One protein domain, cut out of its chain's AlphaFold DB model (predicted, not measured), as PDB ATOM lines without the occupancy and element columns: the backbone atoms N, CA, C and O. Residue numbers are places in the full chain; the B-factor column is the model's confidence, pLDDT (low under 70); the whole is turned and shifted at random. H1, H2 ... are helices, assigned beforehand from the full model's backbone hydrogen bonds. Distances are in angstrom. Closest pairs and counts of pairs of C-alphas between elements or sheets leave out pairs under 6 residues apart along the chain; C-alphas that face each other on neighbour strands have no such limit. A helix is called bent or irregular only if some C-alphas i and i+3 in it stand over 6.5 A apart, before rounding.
ATOM      1  N   THR A   2       0.476 -28.307  -5.671       78.44
ATOM      2  CA  THR A   2       0.198 -26.952  -6.201       78.44
ATOM      3  C   THR A   2      -1.290 -26.626  -6.402       78.44
ATOM      4  O   THR A   2      -1.747 -25.606  -5.904       78.44
ATOM      5  N   LYS A   3      -2.080 -27.527  -7.006       85.56
ATOM      6  CA  LYS A   3      -3.527 -27.304  -7.241       85.56
ATOM      7  C   LYS A   3      -4.355 -27.075  -5.967       85.56
ATOM      8  O   LYS A   3      -5.295 -26.291  -5.971       85.56
ATOM      9  N   LEU A   4      -4.016 -27.774  -4.878       90.31
ATOM     10  CA  LEU A   4      -4.702 -27.607  -3.592       90.31
ATOM     11  C   LEU A   4      -4.405 -26.223  -3.005       90.31
ATOM     12  O   LEU A   4      -5.314 -25.547  -2.538       90.31
ATOM     13  N   ILE A   5      -3.142 -25.795  -3.066       90.94
ATOM     14  CA  ILE A   5      -2.718 -24.479  -2.584       90.94
ATOM     15  C   ILE A   5      -3.386 -23.369  -3.405       90.94
ATOM     16  O   ILE A   5      -3.937 -22.448  -2.811       90.94
ATOM     17  N   GLU A   6      -3.435 -23.488  -4.734       92.50
ATOM     18  CA  GLU A   6      -4.127 -22.525  -5.614       92.50
ATOM     19  C   GLU A   6      -5.619 -22.387  -5.282       92.50
ATOM     20  O   GLU A   6      -6.157 -21.276  -5.187       92.50
ATOM     21  N   TRP A   7      -6.292 -23.514  -5.049       94.62
ATOM     22  CA  TRP A   7      -7.701 -23.520  -4.671       94.62
ATOM     23  C   TRP A   7      -7.931 -22.849  -3.312       94.62
ATOM     24  O   TRP A   7      -8.808 -21.992  -3.186       94.62
ATOM     25  N   LEU A   8      -7.088 -23.148  -2.318       93.06
ATOM     26  CA  LEU A   8      -7.137 -22.504  -1.004       93.06
ATOM     27  C   LEU A   8      -6.860 -20.997  -1.088       93.06
ATOM     28  O   LEU A   8      -7.523 -20.215  -0.405       93.06
ATOM     29  N   THR A   9      -5.929 -20.562  -1.941       93.44
ATOM     30  CA  THR A   9      -5.661 -19.128  -2.139       93.44
ATOM     31  C   THR A   9      -6.825 -18.408  -2.809       93.44
ATOM     32  O   THR A   9      -7.147 -17.286  -2.422       93.44
ATOM     33  N   THR A  10      -7.496 -19.066  -3.754       93.88
ATOM     34  CA  THR A  10      -8.663 -18.508  -4.448       93.88
ATOM     35  C   THR A  10      -9.839 -18.369  -3.492       93.88
ATOM     36  O   THR A  10     -10.449 -17.304  -3.409       93.88
ATOM     37  N   LEU A  11     -10.109 -19.411  -2.700       94.44
ATOM     38  CA  LEU A  11     -11.120 -19.359  -1.650       94.44
ATOM     39  C   LEU A  11     -10.822 -18.263  -0.637       94.44
ATOM     40  O   LEU A  11     -11.706 -17.475  -0.320       94.44
ATOM     41  N   ARG A  12      -9.577 -18.173  -0.159       95.00
ATOM     42  CA  ARG A  12      -9.167 -17.101   0.752       95.00
ATOM     43  C   ARG A  12      -9.448 -15.725   0.146       95.00
ATOM     44  O   ARG A  12      -9.987 -14.876   0.843       95.00
ATOM     45  N   GLY A  13      -9.109 -15.515  -1.127       94.81
ATOM     46  CA  GLY A  13      -9.395 -14.264  -1.833       94.81
ATOM     47  C   GLY A  13     -10.891 -13.958  -1.896       94.81
ATOM     48  O   GLY A  13     -11.301 -12.842  -1.591       94.81
ATOM     49  N   PHE A  14     -11.712 -14.963  -2.200       95.31
ATOM     50  CA  PHE A  14     -13.166 -14.824  -2.213       95.31
ATOM     51  C   PHE A  14     -13.727 -14.451  -0.835       95.31
ATOM     52  O   PHE A  14     -14.469 -13.480  -0.717       95.31
ATOM     53  N   PHE A  15     -13.340 -15.173   0.222       95.38
ATOM     54  CA  PHE A  15     -13.792 -14.874   1.584       95.38
ATOM     55  C   PHE A  15     -13.362 -13.481   2.046       95.38
ATOM     56  O   PHE A  15     -14.147 -12.800   2.701       95.38
ATOM     57  N   LEU A  16     -12.153 -13.040   1.687       95.88
ATOM     58  CA  LEU A  16     -11.695 -11.683   1.981       95.88
ATOM     59  C   LEU A  16     -12.540 -10.636   1.252       95.88
ATOM     60  O   LEU A  16     -13.032  -9.722   1.900       95.88
ATOM     61  N   ALA A  17     -12.792 -10.809  -0.047       94.75
ATOM     62  CA  ALA A  17     -13.614  -9.876  -0.817       94.75
ATOM     63  C   ALA A  17     -15.053  -9.780  -0.274       94.75
ATOM     64  O   ALA A  17     -15.626  -8.690  -0.177       94.75
ATOM     65  N   VAL A  18     -15.636 -10.915   0.125       94.81
ATOM     66  CA  VAL A  18     -16.958 -10.957   0.765       94.81
ATOM     67  C   VAL A  18     -16.926 -10.257   2.122       94.81
ATOM     68  O   VAL A  18     -17.828  -9.477   2.420       94.81
ATOM     69  N   ALA A  19     -15.890 -10.488   2.932       94.69
ATOM     70  CA  ALA A  19     -15.738  -9.842   4.231       94.69
ATOM     71  C   ALA A  19     -15.563  -8.321   4.103       94.69
ATOM     72  O   ALA A  19     -16.216  -7.574   4.828       94.69
ATOM     73  N   GLU A  20     -14.742  -7.855   3.162       94.81
ATOM     74  CA  GLU A  20     -14.532  -6.431   2.877       94.81
ATOM     75  C   GLU A  20     -15.830  -5.756   2.431       94.81
ATOM     76  O   GLU A  20     -16.212  -4.713   2.966       94.81
ATOM     77  N   THR A  21     -16.553  -6.389   1.505       95.31
ATOM     78  CA  THR A  21     -17.843  -5.884   1.018       95.31
ATOM     79  C   THR A  21     -18.885  -5.859   2.137       95.31
ATOM     80  O   THR A  21     -19.607  -4.874   2.298       95.31
ATOM     81  N   GLY A  22     -18.944  -6.917   2.948       92.81
ATOM     82  CA  GLY A  22     -19.835  -6.999   4.102       92.81
ATOM     83  C   GLY A  22     -19.536  -5.921   5.144       92.81
ATOM     84  O   GLY A  22     -20.457  -5.282   5.649       92.81
ATOM     85  N   LEU A  23     -18.257  -5.660   5.421       94.44
ATOM     86  CA  LEU A  23     -17.837  -4.608   6.345       94.44
ATOM     87  C   LEU A  23     -18.205  -3.223   5.804       94.44
ATOM     88  O   LEU A  23     -18.758  -2.415   6.548       94.44
ATOM     89  N   ALA A  24     -17.976  -2.965   4.513       96.06
ATOM     90  CA  ALA A  24     -18.373  -1.714   3.871       96.06
ATOM     91  C   ALA A  24     -19.893  -1.484   3.953       96.06
ATOM     92  O   ALA A  24     -20.334  -0.375   4.259       96.06
ATOM     93  N   LEU A  25     -20.693  -2.536   3.753       94.88
ATOM     94  CA  LEU A  25     -22.147  -2.471   3.898       94.88
ATOM     95  C   LEU A  25     -22.563  -2.150   5.338       94.88
ATOM     96  O   LEU A  25     -23.390  -1.266   5.550       94.88
ATOM     97  N   VAL A  26     -21.983  -2.827   6.335       95.38
ATOM     98  CA  VAL A  26     -22.268  -2.539   7.750       95.38
ATOM     99  C   VAL A  26     -21.882  -1.100   8.090       95.38
ATOM    100  O   VAL A  26     -22.678  -0.389   8.696       95.38
ATOM    101  N   ALA A  27     -20.709  -0.636   7.654       95.19
ATOM    102  CA  ALA A  27     -20.270   0.740   7.868       95.19
ATOM    103  C   ALA A  27     -21.248   1.750   7.248       95.19
ATOM    104  O   ALA A  27     -21.611   2.727   7.899       95.19
ATOM    105  N   PHE A  28     -21.732   1.490   6.031       96.19
ATOM    106  CA  PHE A  28     -22.757   2.315   5.395       96.19
ATOM    107  C   PHE A  28     -24.057   2.355   6.211       96.19
ATOM    108  O   PHE A  28     -24.589   3.435   6.458       96.19
ATOM    109  N   VAL A  29     -24.535   1.206   6.697       95.81
ATOM    110  CA  VAL A  29     -25.728   1.131   7.559       95.81
ATOM    111  C   VAL A  29     -25.534   1.931   8.851       95.81
ATOM    112  O   VAL A  29     -26.439   2.653   9.265       95.81
ATOM    113  N   LEU A  30     -24.347   1.870   9.461       95.25
ATOM    114  CA  LEU A  30     -24.025   2.679  10.639       95.25
ATOM    115  C   LEU A  30     -24.024   4.178  10.320       95.25
ATOM    116  O   LEU A  30     -24.520   4.962  11.121       95.25
ATOM    117  N   VAL A  31     -23.526   4.594   9.152       96.12
ATOM    118  CA  VAL A  31     -23.601   6.001   8.721       96.12
ATOM    119  C   VAL A  31     -25.056   6.442   8.564       96.12
ATOM    120  O   VAL A  31     -25.424   7.494   9.078       96.12
ATOM    121  N   VAL A  32     -25.900   5.630   7.924       94.88
ATOM    122  CA  VAL A  32     -27.342   5.905   7.810       94.88
ATOM    123  C   VAL A  32     -27.970   6.063   9.197       94.88
ATOM    124  O   VAL A  32     -28.674   7.044   9.434       94.88
ATOM    125  N   TYR A  33     -27.664   5.164  10.138       95.50
ATOM    126  CA  TYR A  33     -28.127   5.289  11.522       95.50
ATOM    127  C   TYR A  33     -27.660   6.586  12.184       95.50
ATOM    128  O   TYR A  33     -28.444   7.253  12.843       95.50
ATOM    129  N   LEU A  34     -26.394   6.970  12.017       94.12
ATOM    130  CA  LEU A  34     -25.861   8.193  12.623       94.12
ATOM    131  C   LEU A  34     -26.521   9.461  12.060       94.12
ATOM    132  O   LEU A  34     -26.617  10.456  12.774       94.12
ATOM    133  N   LEU A  35     -26.975   9.427  10.806       95.38
ATOM    134  CA  LEU A  35     -27.646  10.554  10.156       95.38
ATOM    135  C   LEU A  35     -29.139  10.644  10.499       95.38
ATOM    136  O   LEU A  35     -29.652  11.747  10.668       95.38
ATOM    137  N   LEU A  36     -29.835   9.506  10.577       94.75
ATOM    138  CA  LEU A  36     -31.296   9.444  10.745       94.75
ATOM    139  C   LEU A  36     -31.746   9.056  12.163       94.75
ATOM    140  O   LEU A  36     -32.910   9.230  12.516       94.75
ATOM    141  N   GLY A  37     -30.852   8.521  12.991       91.75
ATOM    142  CA  GLY A  37     -31.145   8.085  14.354       91.75
ATOM    143  C   GLY A  37     -32.261   7.041  14.421       91.75
ATOM    144  O   GLY A  37     -32.254   6.048  13.691       91.75
ATOM    145  N   GLY A  38     -33.232   7.271  15.309       87.31
ATOM    146  CA  GLY A  38     -34.382   6.385  15.526       87.31
ATOM    147  C   GLY A  38     -35.342   6.273  14.337       87.31
ATOM    148  O   GLY A  38     -36.098   5.311  14.272       87.31
ATOM    149  N   ASP A  39     -35.265   7.187  13.366       92.50
ATOM    150  CA  ASP A  39     -36.102   7.162  12.158       92.50
ATOM    151  C   ASP A  39     -35.443   6.393  10.996       92.50
ATOM    152  O   ASP A  39     -35.977   6.325   9.890       92.50
ATOM    153  N   SER A  40     -34.278   5.779  11.227       90.62
ATOM    154  CA  SER A  40     -33.539   4.996  10.221       90.62
ATOM    155  C   SER A  40     -34.206   3.667   9.822       90.62
ATOM    156  O   SER A  40     -33.757   3.007   8.882       90.62
ATOM    157  N   GLY A  41     -35.295   3.291  10.499       92.75
ATOM    158  CA  GLY A  41     -36.079   2.087  10.240       92.75
ATOM    159  C   GLY A  41     -35.539   0.828  10.926       92.75
ATOM    160  O   GLY A  41     -34.359   0.716  11.268       92.75
ATOM    161  N   ASP A  42     -36.424  -0.156  11.101       94.62
ATOM    162  CA  ASP A  42     -36.190  -1.338  11.948       94.62
ATOM    163  C   ASP A  42     -34.943  -2.143  11.568       94.62
ATOM    164  O   ASP A  42     -34.226  -2.643  12.436       94.62
ATOM    165  N   TYR A  43     -34.645  -2.250  10.269       90.44
ATOM    166  CA  TYR A  43     -33.459  -2.967   9.800       90.44
ATOM    167  C   TYR A  43     -32.164  -2.305  10.287       90.44
ATOM    168  O   TYR A  43     -31.290  -2.981  10.829       90.44
ATOM    169  N   VAL A  44     -32.044  -0.984  10.135       94.12
ATOM    170  CA  VAL A  44     -30.837  -0.236  10.511       94.12
ATOM    171  C   VAL A  44     -30.642  -0.271  12.029       94.12
ATOM    172  O   VAL A  44     -29.542  -0.561  12.505       94.12
ATOM    173  N   ILE A  45     -31.724  -0.079  12.786       94.75
ATOM    174  CA  ILE A  45     -31.721  -0.158  14.253       94.75
ATOM    175  C   ILE A  45     -31.303  -1.558  14.729       94.75
ATOM    176  O   ILE A  45     -30.497  -1.689  15.655       94.75
ATOM    177  N   SER A  46     -31.801  -2.614  14.079       94.94
ATOM    178  CA  SER A  46     -31.424  -3.996  14.392       94.94
ATOM    179  C   SER A  46     -29.937  -4.256  14.140       94.94
ATOM    180  O   SER A  46     -29.256  -4.823  15.001       94.94
ATOM    181  N   VAL A  47     -29.391  -3.794  13.009       94.81
ATOM    182  CA  VAL A  47     -27.953  -3.921  12.713       94.81
ATOM    183  C   VAL A  47     -27.120  -3.214  13.782       94.81
ATOM    184  O   VAL A  47     -26.202  -3.818  14.335       94.81
ATOM    185  N   VAL A  48     -27.467  -1.975  14.134       95.38
ATOM    186  CA  VAL A  48     -26.756  -1.197  15.164       95.38
ATOM    187  C   VAL A  48     -26.812  -1.890  16.522       95.38
ATOM    188  O   VAL A  48     -25.795  -1.985  17.203       95.38
ATOM    189  N   THR A  49     -27.972  -2.429  16.897       95.50
ATOM    190  CA  THR A  49     -28.146  -3.157  18.161       95.50
ATOM    191  C   THR A  49     -27.246  -4.389  18.218       95.50
ATOM    192  O   THR A  49     -26.520  -4.581  19.193       95.50
ATOM    193  N   ASN A  50     -27.228  -5.200  17.159       94.81
ATOM    194  CA  ASN A  50     -26.406  -6.410  17.104       94.81
ATOM    195  C   ASN A  50     -24.904  -6.098  17.081       94.81
ATOM    196  O   ASN A  50     -24.127  -6.758  17.771       94.81
ATOM    197  N   VAL A  51     -24.489  -5.064  16.346       92.81
ATOM    198  CA  VAL A  51     -23.099  -4.582  16.380       92.81
ATOM    199  C   VAL A  51     -22.747  -4.068  17.778       92.81
ATOM    200  O   VAL A  51     -21.673  -4.378  18.291       92.81
ATOM    201  N   GLY A  52     -23.655  -3.347  18.434       91.00
ATOM    202  CA  GLY A  52     -23.478  -2.882  19.807       91.00
ATOM    203  C   GLY A  52     -23.288  -4.030  20.800       91.00
ATOM    204  O   GLY A  52     -22.381  -3.972  21.630       91.00
ATOM    205  N   LEU A  53     -24.084  -5.097  20.686       94.12
ATOM    206  CA  LEU A  53     -23.933  -6.309  21.498       94.12
ATOM    207  C   LEU A  53     -22.593  -7.005  21.244       94.12
ATOM    208  O   LEU A  53     -21.942  -7.435  22.194       94.12
ATOM    209  N   LEU A  54     -22.152  -7.075  19.987       89.06
ATOM    210  CA  LEU A  54     -20.842  -7.625  19.642       89.06
ATOM    211  C   LEU A  54     -19.711  -6.827  20.303       89.06
ATOM    212  O   LEU A  54     -18.826  -7.418  20.916       89.06
ATOM    213  N   VAL A  55     -19.751  -5.494  20.218       87.62
ATOM    214  CA  VAL A  55     -18.743  -4.625  20.845       87.62
ATOM    215  C   VAL A  55     -18.725  -4.813  22.361       87.62
ATOM    216  O   VAL A  55     -17.653  -4.903  22.949       87.62
ATOM    217  N   GLN A  56     -19.892  -4.936  22.993       88.81
ATOM    218  CA  GLN A  56     -19.989  -5.182  24.434       88.81
ATOM    219  C   GLN A  56     -19.492  -6.577  24.839       88.81
ATOM    220  O   GLN A  56     -18.937  -6.738  25.924       88.81
ATOM    221  N   ALA A  57     -19.659  -7.583  23.977       88.94
ATOM    222  CA  ALA A  57     -19.141  -8.930  24.211       88.94
ATOM    223  C   ALA A  57     -17.605  -8.995  24.118       88.94
ATOM    224  O   ALA A  57     -16.979  -9.854  24.749       88.94
ATOM    225  N   ILE A  58     -16.978  -8.081  23.367       88.25
ATOM    226  CA  ILE A  58     -15.521  -7.942  23.313       88.25
ATOM    227  C   ILE A  58     -15.047  -7.257  24.601       88.25
ATOM    228  O   ILE A  58     -14.930  -6.038  24.702       88.25
ATOM    229  N   SER A  59     -14.758  -8.073  25.612       86.69
ATOM    230  CA  SER A  59     -14.202  -7.590  26.877       86.69
ATOM    231  C   SER A  59     -12.780  -7.034  26.703       86.69
ATOM    232  O   SER A  59     -11.986  -7.534  25.900       86.69
ATOM    233  N   ALA A  60     -12.419  -6.030  27.509       87.06
ATOM    234  CA  ALA A  60     -11.061  -5.477  27.529       87.06
ATOM    235  C   ALA A  60     -10.008  -6.564  27.819       87.06
ATOM    236  O   ALA A  60      -8.923  -6.565  27.244       87.06
ATOM    237  N   GLN A  61     -10.357  -7.534  28.663       89.12
ATOM    238  CA  GLN A  61      -9.526  -8.679  29.016       89.12
ATOM    239  C   GLN A  61      -9.226  -9.558  27.796       89.12
ATOM    240  O   GLN A  61      -8.083  -9.980  27.622       89.12
ATOM    241  N   ALA A  62     -10.214  -9.799  26.927       87.31
ATOM    242  CA  ALA A  62     -10.015 -10.559  25.694       87.31
ATOM    243  C   ALA A  62      -9.051  -9.841  24.737       87.31
ATOM    244  O   ALA A  62      -8.176 -10.481  24.153       87.31
ATOM    245  N   LEU A  63      -9.152  -8.511  24.629       89.56
ATOM    246  CA  LEU A  63      -8.232  -7.706  23.819       89.56
ATOM    247  C   LEU A  63      -6.799  -7.741  24.365       89.56
ATOM    248  O   LEU A  63      -5.857  -7.940  23.596       89.56
ATOM    249  N   VAL A  64      -6.627  -7.605  25.683       93.12
ATOM    250  CA  VAL A  64      -5.308  -7.698  26.334       93.12
ATOM    251  C   VAL A  64      -4.695  -9.084  26.133       93.12
ATOM    252  O   VAL A  64      -3.527  -9.191  25.762       93.12
ATOM    253  N   ALA A  65      -5.477 -10.151  26.317       91.38
ATOM    254  CA  ALA A  65      -5.013 -11.516  26.088       91.38
ATOM    255  C   ALA A  65      -4.565 -11.727  24.633       91.38
ATOM    256  O   ALA A  65      -3.495 -12.286  24.388       91.38
ATOM    257  N   LEU A  66      -5.340 -11.230  23.666       91.69
ATOM    258  CA  LEU A  66      -4.999 -11.318  22.248       91.69
ATOM    259  C   LEU A  66      -3.711 -10.546  21.923       91.69
ATOM    260  O   LEU A  66      -2.845 -11.067  21.218       91.69
ATOM    261  N   ALA A  67      -3.534  -9.350  22.491       92.38
ATOM    262  CA  ALA A  67      -2.314  -8.559  22.337       92.38
ATOM    263  C   ALA A  67      -1.073  -9.291  22.876       92.38
ATOM    264  O   ALA A  67      -0.027  -9.290  22.224       92.38
ATOM    265  N   LEU A  68      -1.192  -9.967  24.022       95.50
ATOM    266  CA  LEU A  68      -0.107 -10.773  24.588       95.50
ATOM    267  C   LEU A  68       0.251 -11.962  23.692       95.50
ATOM    268  O   LEU A  68       1.433 -12.198  23.441       95.50
ATOM    269  N   ILE A  69      -0.747 -12.678  23.165       95.44
ATOM    270  CA  ILE A  69      -0.524 -13.791  22.230       95.44
ATOM    271  C   ILE A  69       0.238 -13.302  20.995       95.44
ATOM    272  O   ILE A  69       1.224 -13.923  20.591       95.44
ATOM    273  N   VAL A  70      -0.173 -12.168  20.421       94.25
ATOM    274  CA  VAL A  70       0.500 -11.570  19.259       94.25
ATOM    275  C   VAL A  70       1.930 -11.149  19.602       94.25
ATOM    276  O   VAL A  70       2.848 -11.459  18.842       94.25
ATOM    277  N   ALA A  71       2.150 -10.503  20.751       94.25
ATOM    278  CA  ALA A  71       3.480 -10.081  21.189       94.25
ATOM    279  C   ALA A  71       4.437 -11.274  21.360       94.25
ATOM    280  O   ALA A  71       5.571 -11.237  20.879       94.25
ATOM    281  N   VAL A  72       3.965 -12.358  21.984       95.38
ATOM    282  CA  VAL A  72       4.742 -13.596  22.135       95.38
ATOM    283  C   VAL A  72       5.030 -14.223  20.771       95.38
ATOM    284  O   VAL A  72       6.178 -14.574  20.496       95.38
ATOM    285  N   ALA A  73       4.030 -14.316  19.890       95.19
ATOM    286  CA  ALA A  73       4.206 -14.862  18.546       95.19
ATOM    287  C   ALA A  73       5.242 -14.072  17.727       95.19
ATOM    288  O   ALA A  73       6.076 -14.671  17.047       95.19
ATOM    289  N   MET A  74       5.241 -12.738  17.827       94.38
ATOM    290  CA  MET A  74       6.244 -11.888  17.181       94.38
ATOM    291  C   MET A  74       7.646 -12.116  17.747       94.38
ATOM    292  O   MET A  74       8.595 -12.233  16.975       94.38
ATOM    293  N   LEU A  75       7.786 -12.222  19.071       94.50
ATOM    294  CA  LEU A  75       9.081 -12.450  19.720       94.50
ATOM    295  C   LEU A  75       9.669 -13.809  19.322       94.50
ATOM    296  O   LEU A  75      10.854 -13.893  19.001       94.50
ATOM    297  N   VAL A  76       8.838 -14.854  19.276       94.44
ATOM    298  CA  VAL A  76       9.248 -16.181  18.794       94.44
ATOM    299  C   VAL A  76       9.660 -16.117  17.322       94.44
ATOM    300  O   VAL A  76      10.734 -16.604  16.988       94.44
ATOM    301  N   ARG A  77       8.880 -15.455  16.456       90.56
ATOM    302  CA  ARG A  77       9.218 -15.304  15.027       90.56
ATOM    303  C   ARG A  77      10.517 -14.528  14.785       90.56
ATOM    304  O   ARG A  77      11.132 -14.727  13.757       90.56
ATOM    305  N   ASN A  78      10.902 -13.615  15.678       79.44
ATOM    306  CA  ASN A  78      12.116 -12.806  15.514       79.44
ATOM    307  C   ASN A  78      13.381 -13.485  16.075       79.44
ATOM    308  O   ASN A  78      14.481 -12.981  15.864       79.44
ATOM    309  N   LYS A  79      13.228 -14.579  16.837       65.81
ATOM    310  CA  LYS A  79      14.330 -15.374  17.407       65.81
ATOM    311  C   LYS A  79      14.703 -16.611  16.573       65.81
ATOM    312  O   LYS A  79      15.748 -17.194  16.851       65.81
ATOM    313  N   PHE A  80      13.871 -16.997  15.607       51.09
ATOM    314  CA  PHE A  80      14.094 -18.078  14.640       51.09
ATOM    315  C   PHE A  80      14.142 -17.508  13.222       51.09
ATOM    316  O   PHE A  80      14.803 -18.140  12.372       51.09
TER     317      PHE A  80
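What this domain is: This is residues 2 to 80 of the 80 residues of an uncharacterized protein of Rhodobacteraceae bacterium (UniProt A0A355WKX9). The model is an open frame of three helices: the long H1 makes one side, and from its last residues the backbone folds back through H2 to H3, with an empty gap between H1 and H3. H2 packs on H1 near the turn, residues 44 to 48 on residues 26 to 38, while residues 2 to 25 and 52 to 80 stand free as two arms. The printed part has 79 residues with three named helices, in the order H1, H2, H3, and no named strand; the class is all helix. It is extended, with a radius of gyration of the C-alphas of 18.7 A, and only just flat, spanning 56 by 38 by 16 A.

Where its parts are: Find C-alpha 2 at (0.198, -26.952, -6.201); from there H1 runs through residues 2 to 39, 53.1 A from first to last C-alpha. Near residue 33 you will find a kink of 59 degrees, and H1 is irregular: C-alphas 35 and 38 are 9.6 A apart. Look next at C-alpha 42, at (-36.190, -1.338, 11.948), where H2, residues 42 to 57, begins and runs 22.3 A. H3, residues 60 to 79, runs 29.1 A and ends at C-alpha 79, (14.330, -15.374, 17.407).

How they stand to each other: Start where H1 and H2 touch: their closest C-alphas, those of Val 29 and Val 44, are 6.1 A apart. Their lines stand at a steep tilt of 66 degrees, and they run opposite ways. H3 is apart from both H1 and H2. In H2 and H3 every O i to N i+4 pair is within hydrogen-bond range; in H1, 32 of 34 are.

The domain as a whole: The C-alphas of Asp 39 and Phe 80 are the two farthest apart, 56.2 A. The printed part has no cut and ends at residue 80, the chain's last. Both links, H1 to H2 and H2 to H3, are tight, with 2 residues each. The mean pLDDT of the printed part is 91.9; look for values under 70 at residues 79 to 80.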